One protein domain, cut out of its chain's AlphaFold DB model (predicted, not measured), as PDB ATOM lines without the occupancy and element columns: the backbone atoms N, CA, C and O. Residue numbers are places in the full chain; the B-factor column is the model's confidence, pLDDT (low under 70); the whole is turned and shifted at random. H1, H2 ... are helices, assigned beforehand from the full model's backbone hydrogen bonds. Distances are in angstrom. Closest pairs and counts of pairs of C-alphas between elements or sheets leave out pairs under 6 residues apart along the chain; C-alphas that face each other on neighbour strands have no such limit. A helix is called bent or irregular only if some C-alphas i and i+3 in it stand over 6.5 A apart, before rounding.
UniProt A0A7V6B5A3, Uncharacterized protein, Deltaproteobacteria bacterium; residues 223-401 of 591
ATOM      1  N   LEU A 223       2.045  38.693 -25.306       90.75
ATOM      2  CA  LEU A 223       3.425  39.071 -25.633       90.75
ATOM      3  C   LEU A 223       3.773  38.666 -27.067       90.75
ATOM      4  O   LEU A 223       4.329  39.459 -27.820       90.75
ATOM      5  N   LEU A 224       3.380  37.460 -27.475       91.44
ATOM      6  CA  LEU A 224       3.568  36.997 -28.842       91.44
ATOM      7  C   LEU A 224       2.799  37.870 -29.841       91.44
ATOM      8  O   LEU A 224       3.377  38.323 -30.825       91.44
ATOM      9  N   TRP A 225       1.516  38.140 -29.580       91.00
ATOM     10  CA  TRP A 225       0.705  39.026 -30.413       91.00
ATOM     11  C   TRP A 225       1.346  40.416 -30.544       91.00
ATOM     12  O   TRP A 225       1.449  40.928 -31.660       91.00
ATOM     13  N   GLN A 226       1.847  40.973 -29.439       89.62
ATOM     14  CA  GLN A 226       2.548  42.252 -29.393       89.62
ATOM     15  C   GLN A 226       3.840  42.213 -30.220       89.62
ATOM     16  O   GLN A 226       4.099  43.150 -30.963       89.62
ATOM     17  N   CYS A 227       4.623  41.131 -30.178       90.56
ATOM     18  CA  CYS A 227       5.827  41.001 -31.009       90.56
ATOM     19  C   CYS A 227       5.536  40.791 -32.500       90.56
ATOM     20  O   CYS A 227       6.384  41.114 -33.329       90.56
ATOM     21  N   LEU A 228       4.353  40.284 -32.851       89.00
ATOM     22  CA  LEU A 228       3.935  40.122 -34.244       89.00
ATOM     23  C   LEU A 228       3.347  41.411 -34.845       89.00
ATOM     24  O   LEU A 228       3.567  41.677 -36.024       89.00
ATOM     25  N   HIS A 229       2.616  42.208 -34.059       84.88
ATOM     26  CA  HIS A 229       1.848  43.361 -34.562       84.88
ATOM     27  C   HIS A 229       2.414  44.720 -34.144       84.88
ATOM     28  O   HIS A 229       2.194  45.733 -34.815       84.88
ATOM     29  N   GLU A 230       3.137  44.767 -33.034       85.12
ATOM     30  CA  GLU A 230       3.674  45.989 -32.454       85.12
ATOM     31  C   GLU A 230       5.208  45.945 -32.379       85.12
ATOM     32  O   GLU A 230       5.870  45.029 -32.875       85.12
ATOM     33  N   ARG A 231       5.807  47.002 -31.817       84.50
ATOM     34  CA  ARG A 231       7.222  46.952 -31.457       84.50
ATOM     35  C   ARG A 231       7.354  46.126 -30.192       84.50
ATOM     36  O   ARG A 231       6.668  46.379 -29.205       84.50
ATOM     37  N   CYS A 232       8.261  45.164 -30.228       89.62
ATOM     38  CA  CYS A 232       8.538  44.291 -29.104       89.62
ATOM     39  C   CYS A 232       9.971  44.498 -28.638       89.62
ATOM     40  O   CYS A 232      10.899  44.610 -29.442       89.62
ATOM     41  N   SER A 233      10.133  44.630 -27.323       90.50
ATOM     42  CA  SER A 233      11.445  44.802 -26.717       90.50
ATOM     43  C   SER A 233      12.174  43.459 -26.650       90.50
ATOM     44  O   SER A 233      11.549  42.402 -26.560       90.50
ATOM     45  N   GLU A 234      13.509  43.480 -26.635       92.00
ATOM     46  CA  GLU A 234      14.302  42.255 -26.437       92.00
ATOM     47  C   GLU A 234      13.958  41.565 -25.103       92.00
ATOM     48  O   GLU A 234      13.969  40.339 -25.017       92.00
ATOM     49  N   GLY A 235      13.585  42.343 -24.079       94.00
ATOM     50  CA  GLY A 235      13.144  41.816 -22.789       94.00
ATOM     51  C   GLY A 235      11.801  41.083 -22.852       94.00
ATOM     52  O   GLY A 235      11.628  40.091 -22.147       94.00
ATOM     53  N   ASP A 236      10.871  41.534 -23.696       92.12
ATOM     54  CA  ASP A 236       9.585  40.858 -23.902       92.12
ATOM     55  C   ASP A 236       9.753  39.595 -24.749       92.12
ATOM     56  O   ASP A 236       9.193  38.552 -24.410       92.12
ATOM     57  N   LEU A 237      10.599  39.654 -25.783       94.38
ATOM     58  CA  LEU A 237      10.964  38.490 -26.590       94.38
ATOM     59  C   LEU A 237      11.622  37.394 -25.738       94.38
ATOM     60  O   LEU A 237      11.266  36.228 -25.872       94.38
ATOM     61  N   ALA A 238      12.523  37.754 -24.817       95.25
ATOM     62  CA  ALA A 238      13.196  36.803 -23.926       95.25
ATOM     63  C   ALA A 238      12.251  36.088 -22.937       95.25
ATOM     64  O   ALA A 238      12.635  35.092 -22.325       95.25
ATOM     65  N   ARG A 239      11.018  36.581 -22.753       94.38
ATOM     66  CA  ARG A 239       9.983  35.913 -21.943       94.38
ATOM     67  C   ARG A 239       9.184  34.881 -22.736       94.38
ATOM     68  O   ARG A 239       8.423  34.122 -22.129       94.38
ATOM     69  N   LEU A 240       9.305  34.870 -24.064       94.06
ATOM     70  CA  LEU A 240       8.632  33.892 -24.906       94.06
ATOM     71  C   LEU A 240       9.411  32.565 -24.908       94.06
ATOM     72  O   LEU A 240      10.638  32.577 -24.984       94.06
ATOM     73  N   PRO A 241       8.716  31.419 -24.812       93.12
ATOM     74  CA  PRO A 241       9.345  30.108 -24.902       93.12
ATOM     75  C   PRO A 241       9.918  29.862 -26.305       93.12
ATOM     76  O   PRO A 241       9.212  30.043 -27.297       93.12
ATOM     77  N   GLU A 242      11.176  29.421 -26.385       93.69
ATOM     78  CA  GLU A 242      11.857  29.134 -27.660       93.69
ATOM     79  C   GLU A 242      11.227  27.960 -28.430       93.69
ATOM     80  O   GLU A 242      11.383  27.867 -29.647       93.69
ATOM     81  N   ASP A 243      10.495  27.077 -27.742       91.75
ATOM     82  CA  ASP A 243       9.776  25.947 -28.333       91.75
ATOM     83  C   ASP A 243       8.427  26.330 -28.972       91.75
ATOM     84  O   ASP A 243       7.824  25.496 -29.653       91.75
ATOM     85  N   ASP A 244       7.943  27.572 -28.812       88.50
ATOM     86  CA  ASP A 244       6.729  28.009 -29.514       88.50
ATOM     87  C   ASP A 244       7.020  28.175 -31.020       88.50
ATOM     88  O   ASP A 244       7.959  28.884 -31.395       88.50
ATOM     89  N   PRO A 245       6.210  27.583 -31.920       84.62
ATOM     90  CA  PRO A 245       6.431  27.681 -33.365       84.62
ATOM     91  C   PRO A 245       6.462  29.126 -33.888       84.62
ATOM     92  O   PRO A 245       7.076  29.388 -34.924       84.62
ATOM     93  N   MET A 246       5.837  30.070 -33.178       89.00
ATOM     94  CA  MET A 246       5.813  31.487 -33.542       89.00
ATOM     95  C   MET A 246       7.002  32.279 -32.974       89.00
ATOM     96  O   MET A 246       7.208  33.428 -33.373       89.00
ATOM     97  N   PHE A 247       7.816  31.695 -32.084       92.19
ATOM     98  CA  PHE A 247       8.988  32.359 -31.503       92.19
ATOM     99  C   PHE A 247       9.990  32.780 -32.580       92.19
ATOM    100  O   PHE A 247      10.449  33.922 -32.592       92.19
ATOM    101  N   ASN A 248      10.279  31.894 -33.538       92.06
ATOM    102  CA  ASN A 248      11.192  32.191 -34.644       92.06
ATOM    103  C   ASN A 248      10.700  33.361 -35.503       92.06
ATOM    104  O   ASN A 248      11.513  34.152 -35.987       92.06
ATOM    105  N   ILE A 249       9.381  33.503 -35.650       91.75
ATOM    106  CA  ILE A 249       8.765  34.614 -36.379       91.75
ATOM    107  C   ILE A 249       8.941  35.909 -35.592       91.75
ATOM    108  O   ILE A 249       9.500  36.871 -36.118       91.75
ATOM    109  N   ALA A 250       8.548  35.916 -34.317       92.81
ATOM    110  CA  ALA A 250       8.685  37.074 -33.440       92.81
ATOM    111  C   ALA A 250      10.151  37.536 -33.320       92.81
ATOM    112  O   ALA A 250      10.447  38.714 -33.507       92.81
ATOM    113  N   SER A 251      11.085  36.609 -33.093       95.12
ATOM    114  CA  SER A 251      12.524  36.889 -33.007       95.12
ATOM    115  C   SER A 251      13.078  37.498 -34.296       95.12
ATOM    116  O   SER A 251      13.848  38.464 -34.253       95.12
ATOM    117  N   SER A 252      12.661  36.967 -35.447       93.25
ATOM    118  CA  SER A 252      13.068  37.479 -36.754       93.25
ATOM    119  C   SER A 252      12.546  38.898 -36.969       93.25
ATOM    120  O   SER A 252      13.329  39.783 -37.307       93.25
ATOM    121  N   LEU A 253      11.263  39.151 -36.685       91.12
ATOM    122  CA  LEU A 253      10.662  40.483 -36.800       91.12
ATOM    123  C   LEU A 253      11.342  41.508 -35.888       91.12
ATOM    124  O   LEU A 253      11.659  42.599 -36.353       91.12
ATOM    125  N   VAL A 254      11.631  41.165 -34.630       92.81
ATOM    126  CA  VAL A 254      12.355  42.054 -33.702       92.81
ATOM    127  C   VAL A 254      13.755  42.384 -34.233       92.81
ATOM    128  O   VAL A 254      14.168  43.544 -34.222       92.81
ATOM    129  N   SER A 255      14.468  41.386 -34.762       93.06
ATOM    130  CA  SER A 255      15.802  41.583 -35.346       93.06
ATOM    131  C   SER A 255      15.754  42.528 -36.554       93.06
ATOM    132  O   SER A 255      16.565  43.449 -36.660       93.06
ATOM    133  N   ILE A 256      14.754  42.356 -37.423       90.06
ATOM    134  CA  ILE A 256      14.526  43.205 -38.599       90.06
ATOM    135  C   ILE A 256      14.141  44.626 -38.184       90.06
ATOM    136  O   ILE A 256      14.667  45.589 -38.732       90.06
ATOM    137  N   GLN A 257      13.265  44.787 -37.190       89.19
ATOM    138  CA  GLN A 257      12.865  46.104 -36.688       89.19
ATOM    139  C   GLN A 257      14.059  46.910 -36.157       89.19
ATOM    140  O   GLN A 257      14.076  48.134 -36.293       89.19
ATOM    141  N   LYS A 258      15.055  46.237 -35.567       92.06
ATOM    142  CA  LYS A 258      16.279  46.865 -35.052       92.06
ATOM    143  C   LYS A 258      17.213  47.332 -36.170       92.06
ATOM    144  O   LYS A 258      17.808  48.401 -36.053       92.06
ATOM    145  N   SER A 259      17.315  46.547 -37.242       93.31
ATOM    146  CA  SER A 259      18.268  46.767 -38.334       93.31
ATOM    147  C   SER A 259      17.635  46.459 -39.702       93.31
ATOM    148  O   SER A 259      18.037  45.492 -40.350       93.31
ATOM    149  N   PRO A 260      16.665  47.270 -40.171       89.00
ATOM    150  CA  PRO A 260      15.833  46.939 -41.335       89.00
ATOM    151  C   PRO A 260      16.587  46.927 -42.669       89.00
ATOM    152  O   PRO A 260      16.087  46.368 -43.638       89.00
ATOM    153  N   ASP A 261      17.779  47.528 -42.726       90.81
ATOM    154  CA  ASP A 261      18.623  47.574 -43.926       90.81
ATOM    155  C   ASP A 261      19.883  46.688 -43.811       90.81
ATOM    156  O   ASP A 261      20.756  46.744 -44.673       90.81
ATOM    157  N   ASN A 262      20.029  45.891 -42.742       95.06
ATOM    158  CA  ASN A 262      21.193  45.016 -42.577       95.06
ATOM    159  C   ASN A 262      20.953  43.664 -43.270       95.06
ATOM    160  O   ASN A 262      20.123  42.865 -42.833       95.06
ATOM    161  N   GLU A 263      21.714  43.404 -44.335       95.19
ATOM    162  CA  GLU A 263      21.601  42.193 -45.151       95.19
ATOM    163  C   GLU A 263      21.805  40.899 -44.344       95.19
ATOM    164  O   GLU A 263      21.046  39.948 -44.507       95.19
ATOM    165  N   GLU A 264      22.791  40.854 -43.445       96.25
ATOM    166  CA  GLU A 264      23.104  39.662 -42.645       96.25
ATOM    167  C   GLU A 264      21.965  39.329 -41.672       96.25
ATOM    168  O   GLU A 264      21.574  38.165 -41.518       96.25
ATOM    169  N   VAL A 265      21.377  40.362 -41.059       94.31
ATOM    170  CA  VAL A 265      20.213  40.224 -40.171       94.31
ATOM    171  C   VAL A 265      19.013  39.688 -40.946       94.31
ATOM    172  O   VAL A 265      18.343  38.767 -40.477       94.31
ATOM    173  N   LEU A 266      18.768  40.211 -42.148       93.50
ATOM    174  CA  LEU A 266      17.676  39.766 -43.013       93.50
ATOM    175  C   LEU A 266      17.881  38.347 -43.537       93.50
ATOM    176  O   LEU A 266      16.940  37.558 -43.520       93.50
ATOM    177  N   ALA A 267      19.099  37.984 -43.935       94.81
ATOM    178  CA  ALA A 267      19.431  36.627 -44.360       94.81
ATOM    179  C   ALA A 267      19.241  35.614 -43.219       94.81
ATOM    180  O   ALA A 267      18.674  34.537 -43.418       94.81
ATOM    181  N   THR A 268      19.657  35.983 -42.003       95.25
ATOM    182  CA  THR A 268      19.463  35.163 -40.801       95.25
ATOM    183  C   THR A 268      17.979  35.010 -40.473       95.25
ATOM    184  O   THR A 268      17.519  33.895 -40.220       95.25
ATOM    185  N   ALA A 269      17.215  36.105 -40.509       92.44
ATOM    186  CA  ALA A 269      15.769  36.095 -40.302       92.44
ATOM    187  C   ALA A 269      15.056  35.227 -41.348       92.44
ATOM    188  O   ALA A 269      14.243  34.379 -40.992       92.44
ATOM    189  N   PHE A 270      15.404  35.375 -42.628       93.12
ATOM    190  CA  PHE A 270      14.851  34.584 -43.727       93.12
ATOM    191  C   PHE A 270      15.103  33.080 -43.537       93.12
ATOM    192  O   PHE A 270      14.177  32.280 -43.651       93.12
ATOM    193  N   SER A 271      16.327  32.694 -43.154       91.81
ATOM    194  CA  SER A 271      16.675  31.300 -42.847       91.81
ATOM    195  C   SER A 271      15.880  30.746 -41.655       91.81
ATOM    196  O   SER A 271      15.279  29.675 -41.753       91.81
ATOM    197  N   LYS A 272      15.791  31.503 -40.548       91.44
ATOM    198  CA  LYS A 272      14.997  31.122 -39.365       91.44
ATOM    199  C   LYS A 272      13.512  30.968 -39.684       91.44
ATOM    200  O   LYS A 272      12.880  30.022 -39.221       91.44
ATOM    201  N   LEU A 273      12.952  31.875 -40.481       89.62
ATOM    202  CA  LEU A 273      11.556  31.821 -40.910       89.62
ATOM    203  C   LEU A 273      11.279  30.624 -41.829       89.62
ATOM    204  O   LEU A 273      10.211  30.032 -41.733       89.62
ATOM    205  N   GLY A 274      12.245  30.207 -42.654       85.94
ATOM    206  CA  GLY A 274      12.141  28.979 -43.452       85.94
ATOM    207  C   GLY A 274      12.053  27.691 -42.615       85.94
ATOM    208  O   GLY A 274      11.570  26.668 -43.106       85.94
ATOM    209  N   LEU A 275      12.494  27.741 -41.351       84.56
ATOM    210  CA  LEU A 275      12.335  26.661 -40.369       84.56
ATOM    211  C   LEU A 275      11.007  26.746 -39.600       84.56
ATOM    212  O   LEU A 275      10.577  25.741 -39.032       84.56
ATOM    213  N   ALA A 276      10.368  27.921 -39.563       80.69
ATOM    214  CA  ALA A 276       9.054  28.103 -38.955       80.69
ATOM    215  C   ALA A 276       7.967  27.374 -39.772       80.69
ATOM    216  O   ALA A 276       8.211  26.927 -40.893       80.69
ATOM    217  N   SER A 277       6.785  27.191 -39.173       76.62
ATOM    218  CA  SER A 277       5.692  26.351 -39.688       76.62
ATOM    219  C   SER A 277       5.525  26.438 -41.210       76.62
ATOM    220  O   SER A 277       5.096  27.457 -41.751       76.62
ATOM    221  N   LYS A 278       5.863  25.344 -41.907       82.00
ATOM    222  CA  LYS A 278       5.967  25.339 -43.372       82.00
ATOM    223  C   LYS A 278       4.646  25.651 -44.066       82.00
ATOM    224  O   LYS A 278       4.705  26.094 -45.203       82.00
ATOM    225  N   ASP A 279       3.505  25.401 -43.432       87.19
ATOM    226  CA  ASP A 279       2.171  25.513 -44.043       87.19
ATOM    227  C   ASP A 279       1.304  26.614 -43.411       87.19
ATOM    228  O   ASP A 279       0.108  26.717 -43.700       87.19
ATOM    229  N   ASP A 280       1.892  27.425 -42.531       89.12
ATOM    230  CA  ASP A 280       1.211  28.561 -41.925       89.12
ATOM    231  C   ASP A 280       1.261  29.784 -42.853       89.12
ATOM    232  O   ASP A 280       2.317  30.179 -43.348       89.12
ATOM    233  N   GLU A 281       0.098  30.382 -43.094       91.50
ATOM    234  CA  GLU A 281      -0.089  31.490 -44.035       91.50
ATOM    235  C   GLU A 281       0.724  32.728 -43.647       91.50
ATOM    236  O   GLU A 281       1.362  33.350 -44.498       91.50
ATOM    237  N   VAL A 282       0.755  33.047 -42.352       89.19
ATOM    238  CA  VAL A 282       1.484  34.196 -41.809       89.19
ATOM    239  C   VAL A 282       2.982  33.991 -41.976       89.19
ATOM    240  O   VAL A 282       3.679  34.866 -42.490       89.19
ATOM    241  N   SER A 283       3.470  32.810 -41.599       90.44
ATOM    242  CA  SER A 283       4.871  32.420 -41.765       90.44
ATOM    243  C   SER A 283       5.304  32.543 -43.227       90.44
ATOM    244  O   SER A 283       6.296  33.209 -43.523       90.44
ATOM    245  N   LEU A 284       4.525  31.978 -44.155       93.50
ATOM    246  CA  LEU A 284       4.796  32.047 -45.591       93.50
ATOM    247  C   LEU A 284       4.747  33.481 -46.130       93.50
ATOM    248  O   LEU A 284       5.594  33.846 -46.944       93.50
ATOM    249  N   GLY A 285       3.804  34.307 -45.674       93.31
ATOM    250  CA  GLY A 285       3.684  35.691 -46.129       93.31
ATOM    251  C   GLY A 285       4.880  36.535 -45.694       93.31
ATOM    252  O   GLY A 285       5.431  37.296 -46.491       93.31
ATOM    253  N   ILE A 286       5.351  36.340 -44.457       92.25
ATOM    254  CA  ILE A 286       6.555  37.007 -43.943       92.25
ATOM    255  C   ILE A 286       7.802  36.509 -44.686       92.25
ATOM    256  O   ILE A 286       8.613  37.335 -45.101       92.25
ATOM    257  N   VAL A 287       7.949  35.196 -44.917       94.06
ATOM    258  CA  VAL A 287       9.040  34.642 -45.745       94.06
ATOM    259  C   VAL A 287       9.027  35.268 -47.138       94.06
ATOM    260  O   VAL A 287      10.068  35.714 -47.614       94.06
ATOM    261  N   GLY A 288       7.854  35.358 -47.768       95.00
ATOM    262  CA  GLY A 288       7.664  35.987 -49.072       95.00
ATOM    263  C   GLY A 288       8.154  37.434 -49.105       95.00
ATOM    264  O   GLY A 288       9.003  37.793 -49.923       95.00
ATOM    265  N   ASN A 289       7.680  38.249 -48.163       94.75
ATOM    266  CA  ASN A 289       8.067  39.656 -48.060       94.75
ATOM    267  C   ASN A 289       9.570  39.827 -47.785       94.75
ATOM    268  O   ASN A 289      10.221  40.683 -48.390       94.75
ATOM    269  N   MET A 290      10.141  38.991 -46.913       93.56
ATOM    270  CA  MET A 290      11.569  39.028 -46.593       93.56
ATOM    271  C   MET A 290      12.442  38.571 -47.757       93.56
ATOM    272  O   MET A 290      13.503  39.150 -47.968       93.56
ATOM    273  N   GLY A 291      11.996  37.591 -48.544       95.62
ATOM    274  CA  GLY A 291      12.705  37.161 -49.747       95.62
ATOM    275  C   GLY A 291      12.778  38.267 -50.803       95.62
ATOM    276  O   GLY A 291      13.840  38.481 -51.379       95.62
ATOM    277  N   ILE A 292      11.699  39.042 -50.993       96.44
ATOM    278  CA  ILE A 292      11.714  40.225 -51.873       96.44
ATOM    279  C   ILE A 292      12.714  41.272 -51.367       96.44
ATOM    280  O   ILE A 292      13.534  41.765 -52.142       96.44
ATOM    281  N   LEU A 293      12.670  41.616 -50.076       95.25
ATOM    282  CA  LEU A 293      13.582  42.609 -49.499       95.25
ATOM    283  C   LEU A 293      15.047  42.152 -49.586       95.25
ATOM    284  O   LEU A 293      15.906  42.923 -50.009       95.25
ATOM    285  N   LEU A 294      15.329  40.893 -49.248       95.75
ATOM    286  CA  LEU A 294      16.670  40.320 -49.351       95.75
ATOM    287  C   LEU A 294      17.168  40.330 -50.800       95.75
ATOM    288  O   LEU A 294      18.328  40.662 -51.041       95.75
ATOM    289  N   ALA A 295      16.287  40.047 -51.764       96.88
ATOM    290  CA  ALA A 295      16.633  40.105 -53.176       96.88
ATOM    291  C   ALA A 295      17.038  41.507 -53.640       96.88
ATOM    292  O   ALA A 295      17.975  41.647 -54.424       96.88
ATOM    293  N   LEU A 296      16.347  42.538 -53.147       96.44
ATOM    294  CA  LEU A 296      16.636  43.936 -53.464       96.44
ATOM    295  C   LEU A 296      17.926  44.438 -52.801       96.44
ATOM    296  O   LEU A 296      18.613  45.281 -53.371       96.44
ATOM    297  N   LEU A 297      18.276  43.923 -51.618       95.62
ATOM    298  CA  LEU A 297      19.535  44.271 -50.952       95.62
ATOM    299  C   LEU A 297      20.744  43.576 -51.585       95.62
ATOM    300  O   LEU A 297      21.810  44.176 -51.687       95.62
ATOM    301  N   ARG A 298      20.573  42.342 -52.069       96.44
ATOM    302  CA  ARG A 298      21.623  41.545 -52.727       96.44
ATOM    303  C   ARG A 298      21.775  41.836 -54.220       96.44
ATOM    304  O   ARG A 298      22.180  40.962 -54.986       96.44
ATOM    305  N   CYS A 299      21.435  43.043 -54.661       95.75
ATOM    306  CA  CYS A 299      21.469  43.347 -56.081       95.75
ATOM    307  C   CYS A 299      22.888  43.293 -56.659       95.75
ATOM    308  O   CYS A 299      23.805  43.957 -56.179       95.75
ATOM    309  N   GLN A 300      23.035  42.562 -57.762       95.69
ATOM    310  CA  GLN A 300      24.255  42.525 -58.565       95.69
ATOM    311  C   GLN A 300      23.962  43.182 -59.912       95.69
ATOM    312  O   GLN A 300      23.003  42.817 -60.588       95.69
ATOM    313  N   GLU A 301      24.753  44.191 -60.290       94.50
ATOM    314  CA  GLU A 301      24.566  44.939 -61.548       94.50
ATOM    315  C   GLU A 301      23.152  45.540 -61.705       94.50
ATOM    316  O   GLU A 301      22.587  45.576 -62.797       94.50
ATOM    317  N   GLY A 302      22.544  45.975 -60.595       92.62
ATOM    318  CA  GLY A 302      21.184  46.528 -60.580       92.62
ATOM    319  C   GLY A 302      20.068  45.490 -60.748       92.62
ATOM    320  O   GLY A 302      18.908  45.870 -60.890       92.62
ATOM    321  N   LYS A 303      20.388  44.189 -60.724       95.88
ATOM    322  CA  LYS A 303      19.406  43.101 -60.796       95.88
ATOM    323  C   LYS A 303      19.210  42.462 -59.417       95.88
ATOM    324  O   LYS A 303      20.215  42.140 -58.783       95.88
ATOM    325  N   PRO A 304      17.958  42.240 -58.974       96.94
ATOM    326  CA  PRO A 304      17.675  41.542 -57.723       96.94
ATOM    327  C   PRO A 304      18.221  40.112 -57.697       96.94
ATOM    328  O   PRO A 304      18.279  39.443 -58.734       96.94
ATOM    329  N   ASP A 305      18.579  39.629 -56.507       97.44
ATOM    330  CA  ASP A 305      19.030  38.248 -56.317       97.44
ATOM    331  C   ASP A 305      17.924  37.240 -56.674       97.44
ATOM    332  O   ASP A 305      16.799  37.286 -56.168       97.44
ATOM    333  N   LYS A 306      18.251  36.319 -57.584       96.81
ATOM    334  CA  LYS A 306      17.275  35.384 -58.160       96.81
ATOM    335  C   LYS A 306      16.841  34.307 -57.173       96.81
ATOM    336  O   LYS A 306      15.686  33.888 -57.218       96.81
ATOM    337  N   GLU A 307      17.747  33.851 -56.313       96.19
ATOM    338  CA  GLU A 307      17.470  32.771 -55.368       96.19
ATOM    339  C   GLU A 307      16.473  33.235 -54.298       96.19
ATOM    340  O   GLU A 307      15.449  32.583 -54.076       96.19
ATOM    341  N   ALA A 308      16.699  34.415 -53.714       95.31
ATOM    342  CA  ALA A 308      15.782  35.018 -52.754       95.31
ATOM    343  C   ALA A 308      14.392  35.302 -53.365       95.31
ATOM    344  O   ALA A 308      13.373  35.006 -52.732       95.31
ATOM    345  N   LEU A 309      14.324  35.778 -54.620       96.81
ATOM    346  CA  LEU A 309      13.052  35.949 -55.343       96.81
ATOM    347  C   LEU A 309      12.324  34.626 -55.602       96.81
ATOM    348  O   LEU A 309      11.095  34.572 -55.507       96.81
ATOM    349  N   GLN A 310      13.048  33.556 -55.933       96.50
ATOM    350  CA  GLN A 310      12.448  32.237 -56.126       96.50
ATOM    351  C   GLN A 310      11.877  31.698 -54.809       96.50
ATOM    352  O   GLN A 310      10.767  31.155 -54.795       96.50
ATOM    353  N   GLY A 311      12.592  31.903 -53.700       94.06
ATOM    354  CA  GLY A 311      12.099  31.603 -52.356       94.06
ATOM    355  C   GLY A 311      10.814  32.367 -52.030       94.06
ATOM    356  O   GLY A 311       9.832  31.759 -51.602       94.06
ATOM    357  N   ALA A 312      10.781  33.672 -52.321       95.94
ATOM    358  CA  ALA A 312       9.593  34.497 -52.120       95.94
ATOM    359  C   ALA A 312       8.396  34.028 -52.961       95.94
ATOM    360  O   ALA A 312       7.295  33.839 -52.443       95.94
ATOM    361  N   THR A 313       8.631  33.776 -54.251       97.31
ATOM    362  CA  THR A 313       7.620  33.280 -55.197       97.31
ATOM    363  C   THR A 313       7.018  31.962 -54.711       97.31
ATOM    364  O   THR A 313       5.798  31.827 -54.644       97.31
ATOM    365  N   SER A 314       7.866  31.019 -54.292       96.12
ATOM    366  CA  SER A 314       7.432  29.714 -53.781       96.12
ATOM    367  C   SER A 314       6.576  29.849 -52.517       96.12
ATOM    368  O   SER A 314       5.600  29.120 -52.348       96.12
ATOM    369  N   ALA A 315       6.910  30.788 -51.626       95.25
ATOM    370  CA  ALA A 315       6.144  31.016 -50.405       95.25
ATOM    371  C   ALA A 315       4.729  31.541 -50.706       95.25
ATOM    372  O   ALA A 315       3.747  30.980 -50.218       95.25
ATOM    373  N   PHE A 316       4.606  32.556 -51.565       96.81
ATOM    374  CA  PHE A 316       3.300  33.102 -51.941       96.81
ATOM    375  C   PHE A 316       2.460  32.140 -52.789       96.81
ATOM    376  O   PHE A 316       1.244  32.084 -52.621       96.81
ATOM    377  N   GLU A 317       3.077  31.344 -53.669       96.75
ATOM    378  CA  GLU A 317       2.370  30.287 -54.405       96.75
ATOM    379  C   GLU A 317       1.707  29.287 -53.451       96.75
ATOM    380  O   GLU A 317       0.555  28.914 -53.662       96.75
ATOM    381  N   ARG A 318       2.397  28.892 -52.373       95.81
ATOM    382  CA  ARG A 318       1.843  27.985 -51.356       95.81
ATOM    383  C   ARG A 318       0.671  28.603 -50.597       95.81
ATOM    384  O   ARG A 318      -0.290  27.894 -50.309       95.81
ATOM    385  N   ILE A 319       0.700  29.913 -50.339       95.00
ATOM    386  CA  ILE A 319      -0.469  30.625 -49.796       95.00
ATOM    387  C   ILE A 319      -1.631  30.542 -50.785       95.00
ATOM    388  O   ILE A 319      -2.713  30.111 -50.401       95.00
ATOM    389  N   LEU A 320      -1.412  30.870 -52.064       96.19
ATOM    390  CA  LEU A 320      -2.476  30.855 -53.077       96.19
ATOM    391  C   LEU A 320      -3.018  29.460 -53.406       96.19
ATOM    392  O   LEU A 320      -4.154  29.351 -53.861       96.19
ATOM    393  N   GLN A 321      -2.248  28.396 -53.170       96.38
ATOM    394  CA  GLN A 321      -2.751  27.022 -53.269       96.38
ATOM    395  C   GLN A 321      -3.851  26.744 -52.238       96.38
ATOM    396  O   GLN A 321      -4.789  26.006 -52.532       96.38
ATOM    397  N   LYS A 322      -3.747  27.337 -51.043       95.19
ATOM    398  CA  LYS A 322      -4.717  27.165 -49.955       95.19
ATOM    399  C   LYS A 322      -5.790  28.258 -49.949       95.19
ATOM    400  O   LYS A 322      -6.947  27.972 -49.652       95.19
ATOM    401  N   TYR A 323      -5.416  29.478 -50.324       94.81
ATOM    402  CA  TYR A 323      -6.249  30.679 -50.312       94.81
ATOM    403  C   TYR A 323      -6.105  31.433 -51.649       94.81
ATOM    404  O   TYR A 323      -5.347  32.401 -51.738       94.81
ATOM    405  N   PRO A 324      -6.818  31.013 -52.714       96.50
ATOM    406  CA  PRO A 324      -6.632  31.546 -54.073       96.50
ATOM    407  C   PRO A 324      -6.897  33.048 -54.240       96.50
ATOM    408  O   PRO A 324      -6.467  33.640 -55.233       96.50
ATOM    409  N   GLU A 325      -7.615  33.642 -53.288       95.44
ATOM    410  CA  GLU A 325      -8.027  35.047 -53.267       95.44
ATOM    411  C   GLU A 325      -7.250  35.881 -52.236       95.44
ATOM    412  O   GLU A 325      -7.610  37.027 -51.990       95.44
ATOM    413  N   ASN A 326      -6.181  35.345 -51.631       93.88
ATOM    414  CA  ASN A 326      -5.380  36.116 -50.682       93.88
ATOM    415  C   ASN A 326      -4.697  37.307 -51.391       93.88
ATOM    416  O   ASN A 326      -3.796  37.133 -52.219       93.88
ATOM    417  N   GLU A 327      -5.134  38.524 -51.050       93.56
ATOM    418  CA  GLU A 327      -4.673  39.777 -51.659       93.56
ATOM    419  C   GLU A 327      -3.164  40.000 -51.462       93.56
ATOM    420  O   GLU A 327      -2.450  40.306 -52.422       93.56
ATOM    421  N   GLY A 328      -2.656  39.778 -50.245       92.25
ATOM    422  CA  GLY A 328      -1.242  39.960 -49.909       92.25
ATOM    423  C   GLY A 328      -0.317  39.050 -50.723       92.25
ATOM    424  O   GLY A 328       0.707  39.498 -51.238       92.25
ATOM    425  N   ALA A 329      -0.706  37.790 -50.925       95.62
ATOM    426  CA  ALA A 329       0.051  36.824 -51.713       95.62
ATOM    427  C   ALA A 329      -0.008  37.113 -53.219       95.62
ATOM    428  O   ALA A 329       1.016  37.020 -53.901       95.62
ATOM    429  N   LEU A 330      -1.168  37.523 -53.747       95.81
ATOM    430  CA  LEU A 330      -1.285  37.999 -55.130       95.81
ATOM    431  C   LEU A 330      -0.392  39.222 -55.371       95.81
ATOM    432  O   LEU A 330       0.313  39.282 -56.382       95.81
ATOM    433  N   ARG A 331      -0.370  40.167 -54.424       94.88
ATOM    434  CA  ARG A 331       0.502  41.345 -54.481       94.88
ATOM    435  C   ARG A 331       1.977  40.955 -54.434       94.88
ATOM    436  O   ARG A 331       2.741  41.390 -55.294       94.88
ATOM    437  N   GLY A 332       2.368  40.104 -53.487       95.56
ATOM    438  CA  GLY A 332       3.735  39.600 -53.355       95.56
ATOM    439  C   GLY A 332       4.232  38.885 -54.615       95.56
ATOM    440  O   GLY A 332       5.362  39.114 -55.055       95.56
ATOM    441  N   LEU A 333       3.374  38.091 -55.267       97.25
ATOM    442  CA  LEU A 333       3.698  37.436 -56.539       97.25
ATOM    443  C   LEU A 333       3.801  38.405 -57.707       97.25
ATOM    444  O   LEU A 333       4.695  38.243 -58.534       97.25
ATOM    445  N   ALA A 334       2.920  39.404 -57.788       96.25
ATOM    446  CA  ALA A 334       3.001  40.425 -58.827       96.25
ATOM    447  C   ALA A 334       4.329  41.198 -58.734       96.25
ATOM    448  O   ALA A 334       5.019  41.378 -59.741       96.25
ATOM    449  N   VAL A 335       4.730  41.580 -57.514       96.44
ATOM    450  CA  VAL A 335       6.023  42.228 -57.246       96.44
ATOM    451  C   VAL A 335       7.183  41.302 -57.604       96.44
ATOM    452  O   VAL A 335       8.053  41.698 -58.377       96.44
ATOM    453  N   SER A 336       7.172  40.060 -57.113       97.38
ATOM    454  CA  SER A 336       8.241  39.083 -57.371       97.38
ATOM    455  C   SER A 336       8.417  38.803 -58.867       97.38
ATOM    456  O   SER A 336       9.541  38.815 -59.363       97.38
ATOM    457  N   ALA A 337       7.319  38.619 -59.609       97.62
ATOM    458  CA  ALA A 337       7.345  38.396 -61.056       97.62
ATOM    459  C   ALA A 337       7.886  39.614 -61.819       97.62
ATOM    460  O   ALA A 337       8.697  39.458 -62.731       97.62
ATOM    461  N   THR A 338       7.499  40.828 -61.410       96.50
ATOM    462  CA  THR A 338       8.014  42.063 -62.020       96.50
ATOM    463  C   THR A 338       9.523  42.190 -61.807       96.50
ATOM    464  O   THR A 338      10.256  42.443 -62.761       96.50
ATOM    465  N   LEU A 339       9.999  41.949 -60.579       96.50
ATOM    466  CA  LEU A 339      11.425  41.982 -60.231       96.50
ATOM    467  C   LEU A 339      12.236  40.884 -60.938       96.50
ATOM    468  O   LEU A 339      13.403  41.095 -61.261       96.50
ATOM    469  N   ALA A 340      11.615  39.738 -61.229       97.06
ATOM    470  CA  ALA A 340      12.217  38.658 -62.009       97.06
ATOM    471  C   ALA A 340      12.230  38.920 -63.533       97.06
ATOM    472  O   ALA A 340      12.848  38.157 -64.276       97.06
ATOM    473  N   GLY A 341      11.562  39.979 -64.008       96.00
ATOM    474  CA  GLY A 341      11.430  40.308 -65.431       96.00
ATOM    475  C   GLY A 341      10.306  39.564 -66.166       96.00
ATOM    476  O   GLY A 341      10.216  39.664 -67.390       96.00
ATOM    477  N   ASP A 342       9.429  38.851 -65.455       97.56
ATOM    478  CA  ASP A 342       8.280  38.133 -66.023       97.56
ATOM    479  C   ASP A 342       7.028  39.025 -66.046       97.56
ATOM    480  O   ASP A 342       6.129  38.942 -65.202       97.56
ATOM    481  N   GLN A 343       6.980  39.912 -67.041       96.38
ATOM    482  CA  GLN A 343       5.899  40.892 -67.207       96.38
ATOM    483  C   GLN A 343       4.525  40.239 -67.432       96.38
ATOM    484  O   GLN A 343       3.511  40.749 -66.960       96.38
ATOM    485  N   SER A 344       4.484  39.096 -68.125       97.50
ATOM    486  CA  SER A 344       3.236  38.375 -68.416       97.50
ATOM    487  C   SER A 344       2.597  37.844 -67.133       97.50
ATOM    488  O   SER A 344       1.405  38.042 -66.864       97.50
ATOM    489  N   ARG A 345       3.418  37.215 -66.286       97.38
ATOM    490  CA  ARG A 345       2.974  36.705 -64.994       97.38
ATOM    491  C   ARG A 345       2.601  37.833 -64.037       97.38
ATOM    492  O   ARG A 345       1.573  37.723 -63.368       97.38
ATOM    493  N   ALA A 346       3.384  38.911 -63.998       96.38
ATOM    494  CA  ALA A 346       3.079  40.084 -63.185       96.38
ATOM    495  C   ALA A 346       1.709  40.681 -63.537       96.38
ATOM    496  O   ALA A 346       0.887  40.890 -62.646       96.38
ATOM    497  N   GLU A 347       1.423  40.877 -64.828       96.44
ATOM    498  CA  GLU A 347       0.140  41.423 -65.280       96.44
ATOM    499  C   GLU A 347      -1.032  40.507 -64.917       96.44
ATOM    500  O   GLU A 347      -2.058  40.977 -64.430       96.44
ATOM    501  N   THR A 348      -0.852  39.191 -65.059       97.50
ATOM    502  CA  THR A 348      -1.865  38.206 -64.652       97.50
ATOM    503  C   THR A 348      -2.173  38.305 -63.152       97.50
ATOM    504  O   THR A 348      -3.338  38.280 -62.752       97.50
ATOM    505  N   MET A 349      -1.147  38.444 -62.305       97.00
ATOM    506  CA  MET A 349      -1.337  38.594 -60.856       97.00
ATOM    507  C   MET A 349      -1.972  39.941 -60.501       97.00
ATOM    508  O   MET A 349      -2.866  39.968 -59.659       97.00
ATOM    509  N   PHE A 350      -1.594  41.039 -61.165       95.44
ATOM    510  CA  PHE A 350      -2.236  42.343 -60.969       95.44
ATOM    511  C   PHE A 350      -3.712  42.332 -61.377       95.44
ATOM    512  O   PHE A 350      -4.539  42.882 -60.656       95.44
ATOM    513  N   GLN A 351      -4.071  41.677 -62.483       95.94
ATOM    514  CA  GLN A 351      -5.469  41.540 -62.902       95.94
ATOM    515  C   GLN A 351      -6.289  40.739 -61.892       95.94
ATOM    516  O   GLN A 351      -7.385  41.161 -61.528       95.94
ATOM    517  N   ARG A 352      -5.749  39.621 -61.392       96.75
ATOM    518  CA  ARG A 352      -6.384  38.860 -60.305       96.75
ATOM    519  C   ARG A 352      -6.530  39.707 -59.050       96.75
ATOM    520  O   ARG A 352      -7.598  39.721 -58.458       96.75
ATOM    521  N   LEU A 353      -5.491  40.453 -58.681       94.44
ATOM    522  CA  LEU A 353      -5.512  41.339 -57.525       94.44
ATOM    523  C   LEU A 353      -6.614  42.398 -57.654       94.44
ATOM    524  O   LEU A 353      -7.379  42.566 -56.717       94.44
ATOM    525  N   VAL A 354      -6.784  43.036 -58.818       94.88
ATOM    526  CA  VAL A 354      -7.892  43.982 -59.078       94.88
ATOM    527  C   VAL A 354      -9.268  43.343 -58.863       94.88
ATOM    528  O   VAL A 354     -10.183  44.031 -58.424       94.88
ATOM    529  N   GLN A 355      -9.427  42.049 -59.159       95.00
ATOM    530  CA  GLN A 355     -10.707  41.350 -58.997       95.00
ATOM    531  C   GLN A 355     -11.069  41.085 -57.529       95.00
ATOM    532  O   GLN A 355     -12.254  41.065 -57.210       95.00
ATOM    533  N   VAL A 356     -10.077  40.881 -56.655       93.81
ATOM    534  CA  VAL A 356     -10.309  40.613 -55.222       93.81
ATOM    535  C   VAL A 356     -10.205  41.862 -54.343       93.81
ATOM    536  O   VAL A 356     -10.897  41.953 -53.335       93.81
ATOM    537  N   THR A 357      -9.400  42.847 -54.748       89.50
ATOM    538  CA  THR A 357      -9.101  44.044 -53.946       89.50
ATOM    539  C   THR A 357     -10.306  44.980 -53.846       89.50
ATOM    540  O   THR A 357     -10.984  45.272 -54.832       89.50
ATOM    541  N   ARG A 358     -10.538  45.548 -52.657       82.75
ATOM    542  CA  ARG A 358     -11.574  46.576 -52.434       82.75
ATOM    543  C   ARG A 358     -11.191  47.921 -53.074       82.75
ATOM    544  O   ARG A 358     -10.029  48.308 -53.072       82.75
ATOM    545  N   GLU A 359     -12.178  48.699 -53.535       73.38
ATOM    546  CA  GLU A 359     -11.975  49.951 -54.304       73.38
ATOM    547  C   GLU A 359     -10.935  50.927 -53.725       73.38
ATOM    548  O   GLU A 359     -10.181  51.547 -54.475       73.38
ATOM    549  N   ARG A 360     -10.864  51.060 -52.393       62.25
ATOM    550  CA  ARG A 360      -9.952  52.001 -51.717       62.25
ATOM    551  C   ARG A 360      -8.468  51.697 -51.970       62.25
ATOM    552  O   ARG A 360      -7.645  52.613 -51.965       62.25
ATOM    553  N   ASP A 361      -8.138  50.437 -52.224       70.69
ATOM    554  CA  ASP A 361      -6.759  49.976 -52.308       70.69
ATOM    555  C   ASP A 361      -6.246  50.019 -53.762       70.69
ATOM    556  O   ASP A 361      -5.050  50.125 -53.994       70.69
ATOM    557  N   LEU A 362      -7.108  50.156 -54.778       84.25
ATOM    558  CA  LEU A 362      -6.689  50.241 -56.193       84.25
ATOM    559  C   LEU A 362      -5.702  51.387 -56.502       84.25
ATOM    560  O   LEU A 362      -4.957  51.327 -57.483       84.25
ATOM    561  N   SER A 363      -5.642  52.414 -55.649       85.31
ATOM    562  CA  SER A 363      -4.689  53.522 -55.774       85.31
ATOM    563  C   SER A 363      -3.213  53.116 -55.609       85.31
ATOM    564  O   SER A 363      -2.332  53.878 -56.022       85.31
ATOM    565  N   PHE A 364      -2.910  51.933 -55.050       85.94
ATOM    566  CA  PHE A 364      -1.528  51.445 -54.959       85.94
ATOM    567  C   PHE A 364      -1.003  50.933 -56.311       85.94
ATOM    568  O   PHE A 364       0.198  51.032 -56.563       85.94
ATOM    569  N   LEU A 365      -1.867  50.423 -57.202       90.69
ATOM    570  CA  LEU A 365      -1.452  49.754 -58.444       90.69
ATOM    571  C   LEU A 365      -0.636  50.656 -59.390       90.69
ATOM    572  O   LEU A 365       0.414  50.223 -59.872       90.69
ATOM    573  N   PRO A 366      -1.026  51.920 -59.647       92.56
ATOM    574  CA  PRO A 366      -0.202  52.813 -60.458       92.56
ATOM    575  C   PRO A 366       1.135  53.141 -59.782       92.56
ATOM    576  O   PRO A 366       2.162  53.230 -60.454       92.56
ATOM    577  N   LYS A 367       1.140  53.291 -58.450       92.38
ATOM    578  CA  LYS A 367       2.344  53.630 -57.680       92.38
ATOM    579  C   LYS A 367       3.362  52.497 -57.724       92.38
ATOM    580  O   LYS A 367       4.511  52.740 -58.076       92.38
ATOM    581  N   ILE A 368       2.929  51.266 -57.448       92.56
ATOM    582  CA  ILE A 368       3.819  50.104 -57.437       92.56
ATOM    583  C   ILE A 368       4.390  49.833 -58.832       92.56
ATOM    584  O   ILE A 368       5.591  49.626 -58.961       92.56
ATOM    585  N   ARG A 369       3.579  49.955 -59.895       94.06
ATOM    586  CA  ARG A 369       4.060  49.852 -61.284       94.06
ATOM    587  C   ARG A 369       5.108  50.916 -61.604       94.06
ATOM    588  O   ARG A 369       6.114  50.605 -62.229       94.06
ATOM    589  N   THR A 370       4.900  52.150 -61.147       94.75
ATOM    590  CA  THR A 370       5.847  53.254 -61.370       94.75
ATOM    591  C   THR A 370       7.183  53.005 -60.672       94.75
ATOM    592  O   THR A 370       8.232  53.235 -61.267       94.75
ATOM    593  N   VAL A 371       7.158  52.520 -59.426       93.25
ATOM    594  CA  VAL A 371       8.378  52.218 -58.661       93.25
ATOM    595  C   VAL A 371       9.114  51.014 -59.253       93.25
ATOM    596  O   VAL A 371      10.327  51.071 -59.432       93.25
ATOM    597  N   LEU A 372       8.390  49.955 -59.631       93.06
ATOM    598  CA  LEU A 372       8.980  48.738 -60.198       93.06
ATOM    599  C   LEU A 372       9.495  48.903 -61.638       93.06
ATOM    600  O   LEU A 372      10.343  48.126 -62.063       93.06
ATOM    601  N   ALA A 373       9.012  49.896 -62.393       93.38
ATOM    602  CA  ALA A 373       9.483  50.182 -63.751       93.38
ATOM    603  C   ALA A 373      10.835  50.922 -63.798       93.38
ATOM    604  O   ALA A 373      11.390  51.125 -64.882       93.38
ATOM    605  N   ARG A 374      11.366  51.363 -62.650       93.56
ATOM    606  CA  ARG A 374      12.652  52.063 -62.582       93.56
ATOM    607  C   ARG A 374      13.816  51.111 -62.869       93.56
ATOM    608  O   ARG A 374      13.838  49.981 -62.392       93.56
ATOM    609  N   GLN A 375      14.818  51.595 -63.606       90.94
ATOM    610  CA  GLN A 375      16.045  50.826 -63.874       90.94
ATOM    611  C   GLN A 375      16.874  50.580 -62.601       90.94
ATOM    612  O   GLN A 375      17.634  49.621 -62.545       90.94
ATOM    613  N   ASP A 376      16.708  51.417 -61.577       93.56
ATOM    614  CA  ASP A 376      17.408  51.376 -60.293       93.56
ATOM    615  C   ASP A 376      16.480  50.963 -59.136       93.56
ATOM    616  O   ASP A 376      16.560  51.493 -58.025       93.56
ATOM    617  N   VAL A 377      15.591  49.991 -59.376       95.00
ATOM    618  CA  VAL A 377      14.624  49.498 -58.373       95.00
ATOM    619  C   VAL A 377      15.288  49.090 -57.047       95.00
ATOM    620  O   VAL A 377      14.729  49.323 -55.977       95.00
ATOM    621  N   CYS A 378      16.520  48.570 -57.099       95.38
ATOM    622  CA  CYS A 378      17.307  48.193 -55.922       95.38
ATOM    623  C   CYS A 378      17.656  49.383 -55.014       95.38
ATOM    624  O   CYS A 378      17.695  49.232 -53.800       95.38
ATOM    625  N   ALA A 379      17.870  50.579 -55.579       94.88
ATOM    626  CA  ALA A 379      18.139  51.791 -54.800       94.88
ATOM    627  C   ALA A 379      16.887  52.305 -54.060       94.88
ATOM    628  O   ALA A 379      16.989  53.130 -53.153       94.88
ATOM    629  N   HIS A 380      15.709  51.799 -54.432       95.00
ATOM    630  CA  HIS A 380      14.405  52.195 -53.910       95.00
ATOM    631  C   HIS A 380      13.725  51.057 -53.132       95.00
ATOM    632  O   HIS A 380      12.495  50.991 -53.059       95.00
ATOM    633  N   HIS A 381      14.503  50.159 -52.516       94.25
ATOM    634  CA  HIS A 381      13.983  48.980 -51.813       94.25
ATOM    635  C   HIS A 381      12.945  49.328 -50.740       94.25
ATOM    636  O   HIS A 381      11.936  48.638 -50.619       94.25
ATOM    637  N   ARG A 382      13.127  50.436 -50.009       91.75
ATOM    638  CA  ARG A 382      12.163  50.903 -48.996       91.75
ATOM    639  C   ARG A 382      10.803  51.276 -49.588       91.75
ATOM    640  O   ARG A 382       9.781  50.997 -48.966       91.75
ATOM    641  N   GLU A 383      10.783  51.882 -50.777       92.88
ATOM    642  CA  GLU A 383       9.533  52.191 -51.480       92.88
ATOM    643  C   GLU A 383       8.839  50.893 -51.898       92.88
ATOM    644  O   GLU A 383       7.657  50.728 -51.615       92.88
ATOM    645  N   VAL A 384       9.576  49.938 -52.479       92.62
ATOM    646  CA  VAL A 384       9.022  48.630 -52.878       92.62
ATOM    647  C   VAL A 384       8.426  47.889 -51.679       92.62
ATOM    648  O   VAL A 384       7.286  47.433 -51.741       92.62
ATOM    649  N   VAL A 385       9.160  47.821 -50.564       87.38
ATOM    650  CA  VAL A 385       8.711  47.140 -49.339       87.38
ATOM    651  C   VAL A 385       7.500  47.822 -48.712       87.38
ATOM    652  O   VAL A 385       6.650  47.132 -48.159       87.38
ATOM    653  N   SER A 386       7.354  49.143 -48.847       87.44
ATOM    654  CA  SER A 386       6.168  49.849 -48.342       87.44
ATOM    655  C   SER A 386       4.855  49.425 -49.017       87.44
ATOM    656  O   SER A 386       3.786  49.660 -48.458       87.44
ATOM    657  N   PHE A 387       4.921  48.786 -50.192       87.69
ATOM    658  CA  PHE A 387       3.747  48.230 -50.866       87.69
ATOM    659  C   PHE A 387       3.421  46.797 -50.439       87.69
ATOM    660  O   PHE A 387       2.318  46.323 -50.720       87.69
ATOM    661  N   LEU A 388       4.355  46.099 -49.794       88.06
ATOM    662  CA  LEU A 388       4.132  44.741 -49.318       88.06
ATOM    663  C   LEU A 388       3.239  44.788 -48.080       88.06
ATOM    664  O   LEU A 388       3.562  45.429 -47.081       88.06
ATOM    665  N   GLU A 389       2.100  44.108 -48.154       83.31
ATOM    666  CA  GLU A 389       1.233  43.940 -46.997       83.31
ATOM    667  C   GLU A 389       1.790  42.849 -46.094       83.31
ATOM    668  O   GLU A 389       2.212  41.783 -46.549       83.31
ATOM    669  N   MET A 390       1.791  43.124 -44.792       80.94
ATOM    670  CA  MET A 390       1.964  42.062 -43.814       80.94
ATOM    671  C   MET A 390       0.738  41.147 -43.902       80.94
ATOM    672  O   MET A 390      -0.378  41.664 -43.973       80.94
ATOM    673  N   PRO A 391       0.921  39.816 -43.913       82.50
ATOM    674  CA  PRO A 391      -0.209  38.899 -43.914       82.50
ATOM    675  C   PRO A 391      -1.101  39.189 -42.705       82.50
ATOM    676  O   PRO A 391      -0.599  39.376 -41.592       82.50
ATOM    677  N   GLU A 392      -2.416  39.245 -42.923       80.75
ATOM    678  CA  GLU A 392      -3.372  39.402 -41.832       80.75
ATOM    679  C   GLU A 392      -3.285  38.167 -40.932       80.75
ATOM    680  O   GLU A 392      -3.666  37.060 -41.307       80.75
ATOM    681  N   VAL A 393      -2.738  38.343 -39.734       79.75
ATOM    682  CA  VAL A 393      -2.778  37.304 -38.710       79.75
ATOM    683  C   VAL A 393      -4.186  37.297 -38.141       79.75
ATOM    684  O   VAL A 393      -4.702  38.351 -37.765       79.75
ATOM    685  N   GLU A 394      -4.805  36.124 -38.023       82.50
ATOM    686  CA  GLU A 394      -6.066  35.996 -37.299       82.50
ATOM    687  C   GLU A 394      -5.827  36.367 -35.824       82.50
ATOM    688  O   GLU A 394      -5.371  35.577 -34.997       82.50
ATOM    689  N   THR A 395      -6.064  37.640 -35.506       80.69
ATOM    690  CA  THR A 395      -5.592  38.248 -34.259       80.69
ATOM    691  C   THR A 395      -6.193  37.562 -33.043       80.69
ATOM    692  O   THR A 395      -5.498  37.372 -32.050       80.69
ATOM    693  N   LEU A 396      -7.458  37.141 -33.120       85.44
ATOM    694  CA  LEU A 396      -8.183  36.571 -31.988       85.44
ATOM    695  C   LEU A 396      -7.648  35.198 -31.572       85.44
ATOM    696  O   LEU A 396      -7.530  34.942 -30.375       85.44
ATOM    697  N   SER A 397      -7.307  34.331 -32.530       82.44
ATOM    698  CA  SER A 397      -6.828  32.976 -32.234       82.44
ATOM    699  C   SER A 397      -5.441  33.003 -31.593       82.44
ATOM    700  O   SER A 397      -5.197  32.260 -30.643       82.44
ATOM    701  N   VAL A 398      -4.571  33.920 -32.029       82.50
ATOM    702  CA  VAL A 398      -3.263  34.156 -31.399       82.50
ATOM    703  C   VAL A 398      -3.424  34.819 -30.034       82.50
ATOM    704  O   VAL A 398      -2.820  34.370 -29.066       82.50
ATOM    705  N   TYR A 399      -4.255  35.855 -29.940       82.00
ATOM    706  CA  TYR A 399      -4.388  36.687 -28.744       82.00
ATOM    707  C   TYR A 399      -5.079  35.968 -27.576       82.00
ATOM    708  O   TYR A 399      -4.684  36.141 -26.426       82.00
ATOM    709  N   ALA A 400      -6.087  35.136 -27.853       81.50
ATOM    710  CA  ALA A 400      -6.808  34.366 -26.838       81.50
ATOM    711  C   ALA A 400      -6.225  32.958 -26.606       81.50
ATOM    712  O   ALA A 400      -6.791  32.174 -25.835       81.50
ATOM    713  N   LYS A 401      -5.100  32.616 -27.255       83.81
ATOM    714  CA  LYS A 401      -4.444  31.313 -27.095       83.81
ATOM    715  C   LYS A 401      -4.093  31.102 -25.619       83.81
ATOM    716  O   LYS A 401      -3.461  31.944 -24.991       83.81
TER     717      LYS A 401
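AT A GLANCE: This is residues 223 to 401 of the 591 residues of an uncharacterized protein of Deltaproteobacteria bacterium (UniProt A0A7V6B5A3). What shape do these atoms make? Six helices, H3 to H8, fold back and forth in an antiparallel zigzag, with H5, H6 and H7 as a three-helix bundle in its middle. H1 and H2 sit at the H3 end, where H11 comes back to pack on H1, while H10 packs on H5 on the side away from H6, with H9 beside it. How much is printed, and how is it spread? The printed part has 179 residues with eleven named helices, H1 to H11 in chain order, and no named strand: the class is all helix. It is compact, with a radius of gyration of the C-alphas of 16.0 A and spans of 46 by 35 by 26 A.

HOW THE PARTS SIT: What stands round one of the longest helices? H5, residues 281 to 297, forms a hairpin with H6, residues 306 to 322, at a shallow tilt of 21 degrees; their closest C-alphas, of Gly 288 and Ala 312, are 3.9 A apart. H7, residues 327 to 339, forms a hairpin with H6, closest at the C-alphas of Phe 316 and Ala 329, 4.9 A, and H5, H6 and H7 are an up and down bundle, each running against the one before. H5 touches H7 with residues 285 to 292 alone, closest at the C-alphas of Ile 292 and Ser 336, 6.6 A. What continues the hairpins? H4, residues 263 to 275, touches H5, closest at the C-alphas of Leu 273 and Val 287, 6.1 A. H3, residues 247 to 258, touches H4, closest at the C-alphas of Ser 252 and Ala 269, 4.7 A. H8, residues 343 to 356, touches H7, closest at the C-alphas of Ala 334 and Ala 346, 4.4 A. Where are the others? H10, residues 377 to 386, touches H5, closest at the C-alphas of Leu 296 and Cys 378, 5.0 A, and forms a hairpin with H9, residues 364 to 372. H1, residues 223 to 229, touches H3 at a steep tilt of 56 degrees, and also H2, residues 234 to 237, and H11, residues 395 to 399; its closest C-alphas to H3 are those of Cys 227 and Ala 250, 5.4 A. Are the helix backbones complete? In H1, H3, H4, H5, H7, H8, H9 and H11 every O i to N i+4 pair is within hydrogen-bond range; H6 has 12 of 13, H10 3 of 6, and H2 is too short for such a pair.

IN THESE COORDINATES: Where are the anchors? H1 begins at C-alpha 223 (3.425, 39.071, -25.633), and H11 ends at C-alpha 399 (-4.388, 36.687, -28.744). How long are the longer helices? H6 measures 24.9 A from first to last C-alpha, H5 24.4 A and H8 20.2 A. Is any helix irregular? H10 is, with C-alphas 379 and 382 8.4 A apart.

THE WHOLE: How far does it reach? The two C-alphas farthest apart, of Glu 301 and Ala 400, are 48.0 A apart. Are there cuts, long links or weak places? The printed part has no cut and no long link, and residue 360 alone is under 70 in pLDDT.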